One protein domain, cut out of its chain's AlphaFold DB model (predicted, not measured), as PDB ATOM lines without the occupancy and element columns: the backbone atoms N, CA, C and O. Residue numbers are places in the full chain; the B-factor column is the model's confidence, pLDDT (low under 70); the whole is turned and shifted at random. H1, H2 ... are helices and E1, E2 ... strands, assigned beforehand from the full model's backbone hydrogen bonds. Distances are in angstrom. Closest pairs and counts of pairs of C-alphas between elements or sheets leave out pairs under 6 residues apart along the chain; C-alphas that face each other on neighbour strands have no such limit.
ATOM      1  N   ASP A 139      -5.431   2.881 -11.565       80.75
ATOM      2  CA  ASP A 139      -5.531   1.884 -10.501       80.75
ATOM      3  C   ASP A 139      -4.964   0.536 -10.988       80.75
ATOM      4  O   ASP A 139      -5.496  -0.099 -11.905       80.75
ATOM      5  N   ILE A 140      -3.849   0.119 -10.381       81.56
ATOM      6  CA  ILE A 140      -3.088  -1.075 -10.769       81.56
ATOM      7  C   ILE A 140      -3.940  -2.340 -10.600       81.56
ATOM      8  O   ILE A 140      -3.895  -3.229 -11.453       81.56
ATOM      9  N   CYS A 141      -4.757  -2.415  -9.546       79.56
ATOM     10  CA  CYS A 141      -5.661  -3.538  -9.312       79.56
ATOM     11  C   CYS A 141      -6.723  -3.608 -10.415       79.56
ATOM     12  O   CYS A 141      -6.985  -4.686 -10.950       79.56
ATOM     13  N   CYS A 142      -7.278  -2.464 -10.816       80.62
ATOM     14  CA  CYS A 142      -8.261  -2.381 -11.894       80.62
ATOM     15  C   CYS A 142      -7.666  -2.825 -13.245       80.62
ATOM     16  O   CYS A 142      -8.274  -3.638 -13.945       80.62
ATOM     17  N   VAL A 143      -6.442  -2.392 -13.576       83.81
ATOM     18  CA  VAL A 143      -5.724  -2.837 -14.787       83.81
ATOM     19  C   VAL A 143      -5.469  -4.351 -14.763       83.81
ATOM     20  O   VAL A 143      -5.747  -5.026 -15.756       83.81
ATOM     21  N   ILE A 144      -5.008  -4.909 -13.638       86.75
ATOM     22  CA  ILE A 144      -4.791  -6.359 -13.487       86.75
ATOM     23  C   ILE A 144      -6.104  -7.132 -13.680       86.75
ATOM     24  O   ILE A 144      -6.134  -8.113 -14.426       86.75
ATOM     25  N   CYS A 145      -7.206  -6.679 -13.074       82.69
ATOM     26  CA  CYS A 145      -8.520  -7.297 -13.247       82.69
ATOM     27  C   CYS A 145      -8.995  -7.271 -14.708       82.69
ATOM     28  O   CYS A 145      -9.480  -8.290 -15.197       82.69
ATOM     29  N   LEU A 146      -8.821  -6.152 -15.421       85.06
ATOM     30  CA  LEU A 146      -9.186  -6.044 -16.839       85.06
ATOM     31  C   LEU A 146      -8.349  -6.979 -17.724       85.06
ATOM     32  O   LEU A 146      -8.907  -7.621 -18.611       85.06
ATOM     33  N   VAL A 147      -7.043  -7.115 -17.465       87.44
ATOM     34  CA  VAL A 147      -6.170  -8.048 -18.202       87.44
ATOM     35  C   VAL A 147      -6.570  -9.505 -17.952       87.44
ATOM     36  O   VAL A 147      -6.707 -10.271 -18.905       87.44
ATOM     37  N   LEU A 148      -6.814  -9.893 -16.695       87.75
ATOM     38  CA  LEU A 148      -7.247 -11.254 -16.360       87.75
ATOM     39  C   LEU A 148      -8.606 -11.581 -16.991       87.75
ATOM     40  O   LEU A 148      -8.737 -12.604 -17.667       87.75
ATOM     41  N   LEU A 149      -9.595 -10.694 -16.843       85.56
ATOM     42  CA  LEU A 149     -10.888 -10.847 -17.510       85.56
ATOM     43  C   LEU A 149     -10.717 -10.938 -19.027       85.56
ATOM     44  O   LEU A 149     -11.379 -11.766 -19.648       85.56
ATOM     45  N   ALA A 150      -9.813 -10.161 -19.629       89.50
ATOM     46  CA  ALA A 150      -9.621 -10.189 -21.072       89.50
ATOM     47  C   ALA A 150      -9.075 -11.524 -21.600       89.50
ATOM     48  O   ALA A 150      -9.498 -11.973 -22.665       89.50
ATOM     49  N   ILE A 151      -8.199 -12.178 -20.834       90.06
ATOM     50  CA  ILE A 151      -7.662 -13.508 -21.150       90.06
ATOM     51  C   ILE A 151      -8.746 -14.585 -20.987       90.06
ATOM     52  O   ILE A 151      -8.905 -15.434 -21.860       90.06
ATOM     53  N   PHE A 152      -9.526 -14.538 -19.900       88.62
ATOM     54  CA  PHE A 152     -10.559 -15.547 -19.623       88.62
ATOM     55  C   PHE A 152     -11.856 -15.373 -20.432       88.62
ATOM     56  O   PHE A 152     -12.612 -16.332 -20.567       88.62
ATOM     57  N   THR A 153     -12.136 -14.180 -20.969       84.06
ATOM     58  CA  THR A 153     -13.404 -13.856 -21.657       84.06
ATOM     59  C   THR A 153     -13.218 -13.430 -23.113       84.06
ATOM     60  O   THR A 153     -13.930 -12.563 -23.615       84.06
ATOM     61  N   PHE A 154     -12.279 -14.039 -23.836       68.56
ATOM     62  CA  PHE A 154     -12.191 -13.882 -25.293       68.56
ATOM     63  C   PHE A 154     -13.540 -14.296 -25.934       68.56
ATOM     64  O   PHE A 154     -13.954 -15.437 -25.724       68.56
ATOM     65  N   PRO A 155     -14.279 -13.427 -26.668       77.81
ATOM     66  CA  PRO A 155     -13.865 -12.161 -27.296       77.81
ATOM     67  C   PRO A 155     -14.232 -10.859 -26.545       77.81
ATOM     68  O   PRO A 155     -13.737  -9.793 -26.907       77.81
ATOM     69  N   PHE A 156     -15.091 -10.910 -25.523       75.12
ATOM     70  CA  PHE A 156     -15.560  -9.738 -24.763       75.12
ATOM     71  C   PHE A 156     -14.423  -8.963 -24.082       75.12
ATOM     72  O   PHE A 156     -14.502  -7.743 -23.939       75.12
ATOM     73  N   GLY A 157     -13.332  -9.649 -23.743       77.94
ATOM     74  CA  GLY A 157     -12.118  -9.074 -23.172       77.94
ATOM     75  C   GLY A 157     -11.540  -7.850 -23.888       77.94
ATOM     76  O   GLY A 157     -11.041  -6.928 -23.242       77.94
ATOM     77  N   LEU A 158     -11.641  -7.805 -25.217       78.50
ATOM     78  CA  LEU A 158     -11.109  -6.694 -26.012       78.50
ATOM     79  C   LEU A 158     -11.922  -5.401 -25.829       78.50
ATOM     80  O   LEU A 158     -11.351  -4.312 -25.881       78.50
ATOM     81  N   LEU A 159     -13.226  -5.503 -25.543       79.38
ATOM     82  CA  LEU A 159     -14.061  -4.343 -25.207       79.38
ATOM     83  C   LEU A 159     -13.638  -3.743 -23.860       79.38
ATOM     84  O   LEU A 159     -13.499  -2.529 -23.748       79.38
ATOM     85  N   PHE A 160     -13.340  -4.588 -22.870       75.38
ATOM     86  CA  PHE A 160     -12.840  -4.149 -21.564       75.38
ATOM     87  C   PHE A 160     -11.469  -3.463 -21.653       75.38
ATOM     88  O   PHE A 160     -11.257  -2.443 -20.998       75.38
ATOM     89  N   LEU A 161     -10.571  -3.944 -22.519       76.75
ATOM     90  CA  LEU A 161      -9.308  -3.255 -22.823       76.75
ATOM     91  C   LEU A 161      -9.531  -1.918 -23.552       76.75
ATOM     92  O   LEU A 161      -8.832  -0.946 -23.275       76.75
ATOM     93  N   CYS A 162     -10.542  -1.820 -24.420       74.50
ATOM     94  CA  CYS A 162     -10.939  -0.554 -25.044       74.50
ATOM     95  C   CYS A 162     -11.495   0.465 -24.020       74.50
ATOM     96  O   CYS A 162     -11.410   1.672 -24.239       74.50
ATOM     97  N   CYS A 163     -11.986  -0.004 -22.867       69.00
ATOM     98  CA  CYS A 163     -12.424   0.826 -21.741       69.00
ATOM     99  C   CYS A 163     -11.307   1.220 -20.748       69.00
ATOM    100  O   CYS A 163     -11.582   2.004 -19.840       69.00
ATOM    101  N   LEU A 164     -10.055   0.770 -20.915       73.56
ATOM    102  CA  LEU A 164      -8.906   1.251 -20.123       73.56
ATOM    103  C   LEU A 164      -8.777   2.792 -20.046       73.56
ATOM    104  O   LEU A 164      -8.563   3.300 -18.942       73.56
ATOM    105  N   PRO A 165      -8.942   3.580 -21.134       67.75
ATOM    106  CA  PRO A 165      -8.968   5.046 -21.046       67.75
ATOM    107  C   PRO A 165     -10.108   5.614 -20.178       67.75
ATOM    108  O   PRO A 165     -10.006   6.761 -19.748       67.75
ATOM    109  N   CYS A 166     -11.154   4.835 -19.885       62.62
ATOM    110  CA  CYS A 166     -12.263   5.224 -19.007       62.62
ATOM    111  C   CYS A 166     -11.994   4.904 -17.526       62.62
ATOM    112  O   CYS A 166     -12.596   5.530 -16.657       62.62
ATOM    113  N   THR A 167     -11.090   3.966 -17.213       66.00
ATOM    114  CA  THR A 167     -10.678   3.669 -15.823       66.00
ATOM    115  C   THR A 167      -9.614   4.623 -15.283       66.00
ATOM    116  O   THR A 167      -9.239   4.535 -14.116       66.00
ATOM    117  N   VAL A 168      -9.108   5.540 -16.112       67.94
ATOM    118  CA  VAL A 168      -8.094   6.514 -15.698       67.94
ATOM    119  C   VAL A 168      -8.757   7.631 -14.896       67.94
ATOM    120  O   VAL A 168      -9.359   8.540 -15.467       67.94
ATOM    121  N   GLN A 169      -8.638   7.586 -13.568       67.12
ATOM    122  CA  GLN A 169      -9.074   8.702 -12.736       67.12
ATOM    123  C   GLN A 169      -8.030   9.818 -12.785       67.12
ATOM    124  O   GLN A 169      -6.880   9.667 -12.375       67.12
ATOM    125  N   ASN A 170      -8.465  10.969 -13.281       67.00
ATOM    126  CA  ASN A 170      -7.726  12.216 -13.201       67.00
ATOM    127  C   ASN A 170      -7.762  12.702 -11.748       67.00
ATOM    128  O   ASN A 170      -8.776  13.250 -11.315       67.00
ATOM    129  N   ARG A 171      -6.688  12.506 -10.981       70.88
ATOM    130  CA  ARG A 171      -6.593  12.999  -9.599       70.88
ATOM    131  C   ARG A 171      -5.594  14.142  -9.524       70.88
ATOM    132  O   ARG A 171      -4.535  14.121 -10.148       70.88
ATOM    133  N   CYS A 172      -5.929  15.176  -8.763       74.31
ATOM    134  CA  CYS A 172      -4.975  16.238  -8.481       74.31
ATOM    135  C   CYS A 172      -3.917  15.770  -7.477       74.31
ATOM    136  O   CYS A 172      -4.271  15.351  -6.375       74.31
ATOM    137  N   SER A 173      -2.635  15.950  -7.800       67.94
ATOM    138  CA  SER A 173      -1.521  15.595  -6.908       67.94
ATOM    139  C   SER A 173      -1.462  16.403  -5.603       67.94
ATOM    140  O   SER A 173      -0.812  15.977  -4.657       67.94
ATOM    141  N   ASN A 174      -2.132  17.562  -5.539       66.56
ATOM    142  CA  ASN A 174      -2.102  18.467  -4.384       66.56
ATOM    143  C   ASN A 174      -3.354  18.367  -3.492       66.56
ATOM    144  O   ASN A 174      -3.253  18.468  -2.276       66.56
ATOM    145  N   CYS A 175      -4.545  18.176  -4.073       72.12
ATOM    146  CA  CYS A 175      -5.804  18.124  -3.311       72.12
ATOM    147  C   CYS A 175      -6.565  16.793  -3.404       72.12
ATOM    148  O   CYS A 175      -7.646  16.682  -2.829       72.12
ATOM    149  N   GLY A 176      -6.063  15.799  -4.146       67.88
ATOM    150  CA  GLY A 176      -6.680  14.471  -4.291       67.88
ATOM    151  C   GLY A 176      -8.038  14.438  -5.011       67.88
ATOM    152  O   GLY A 176      -8.556  13.354  -5.280       67.88
ATOM    153  N   HIS A 177      -8.611  15.603  -5.334       73.50
ATOM    154  CA  HIS A 177      -9.909  15.731  -5.983       73.50
ATOM    155  C   HIS A 177      -9.872  15.148  -7.400       73.50
ATOM    156  O   HIS A 177      -8.903  15.349  -8.141       73.50
ATOM    157  N   ILE A 178     -10.946  14.446  -7.761       69.94
ATOM    158  CA  ILE A 178     -11.156  13.875  -9.095       69.94
ATOM    159  C   ILE A 178     -11.586  15.005 -10.044       69.94
ATOM    160  O   ILE A 178     -12.470  15.784  -9.682       69.94
ATOM    161  N   ALA A 179     -10.937  15.140 -11.200       61.09
ATOM    162  CA  ALA A 179     -11.106  16.261 -12.137       61.09
ATOM    163  C   ALA A 179     -11.794  15.856 -13.452       61.09
ATOM    164  O   ALA A 179     -11.372  14.836 -14.045       61.09
TER     165      ALA A 179
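Overview. This is residues 139 to 179 of the 179 residues of the protein "Brain protein I3" of Diploscapter pachys (UniProt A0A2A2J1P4). The model is a small helical hairpin, the longer H1 and the shorter H2 folded back beside it, with the chain then running on past the open end of the hairpin into a lone strand, E1. The hairpin and E1 together make the long axis of a rod, with the turn at residues 151 to 156 sticking out at one end and the last stretch, residues 173 to 179, folding back near E1 at the other. The printed part has 41 residues with two named helices and one named strand, in the order H1, H2, E1. The class is mixed, helices and strands, and E1 pairs with no named strand. The whole is loose, with a radius of gyration of the C-alphas of 12.7 A and spans of 40 by 15 by 8 A.

Arrangement. H1, residues 140 to 152, and H2, residues 157 to 162, form a helical hairpin and touch, with 11 pairs of C-alphas within 8 A. H1 touches H2 with residues 146 to 151 alone. The closest C-alphas of the two are those of Ala 150 and Gly 157, 3.4 A apart. The two helices run opposite ways at a steep tilt of 41 degrees, and their centres are 9.7 A apart. In both H1 and H2 every O i to N i+4 pair is within hydrogen-bond range. E1, residues 168 to 172, is apart from H1 and apart from H2, with no C-alpha within 8 A of either.

Along the chain. H1 begins at Ile 140, with its C-alpha at (-3.088, -1.075, -10.769), and measures 18.5 A from there to the C-alpha of Phe 152, at (-10.559, -15.547, -19.623). H2 runs from Gly 157 to Cys 162, 8.8 A from first to last C-alpha. E1 runs from Val 168 to Cys 172, 12.5 A from first to last C-alpha, and ends with C-alpha 172 at (-4.975, 16.238, -8.481).

Size, cuts and confidence. The two C-alphas farthest apart are those of Pro 155 and Asn 174, at 40.0 A, while the first and last printed C-alphas, of Asp 139 and Ala 179, are 15.5 A apart. The printed part has no cut, and Ala 179 is the last residue of the chain. The links from H1 to H2, with 4 residues between them, and from H2 to E1, with 5, are both tight. Residues 151 to 156, of which 151 and 152 belong to H1, stand free. The mean pLDDT of the printed part is 76.2. It is under 70 in 13 residues: 154, 163, 165 to 170, 173 to 174, 176, and 178 to 179.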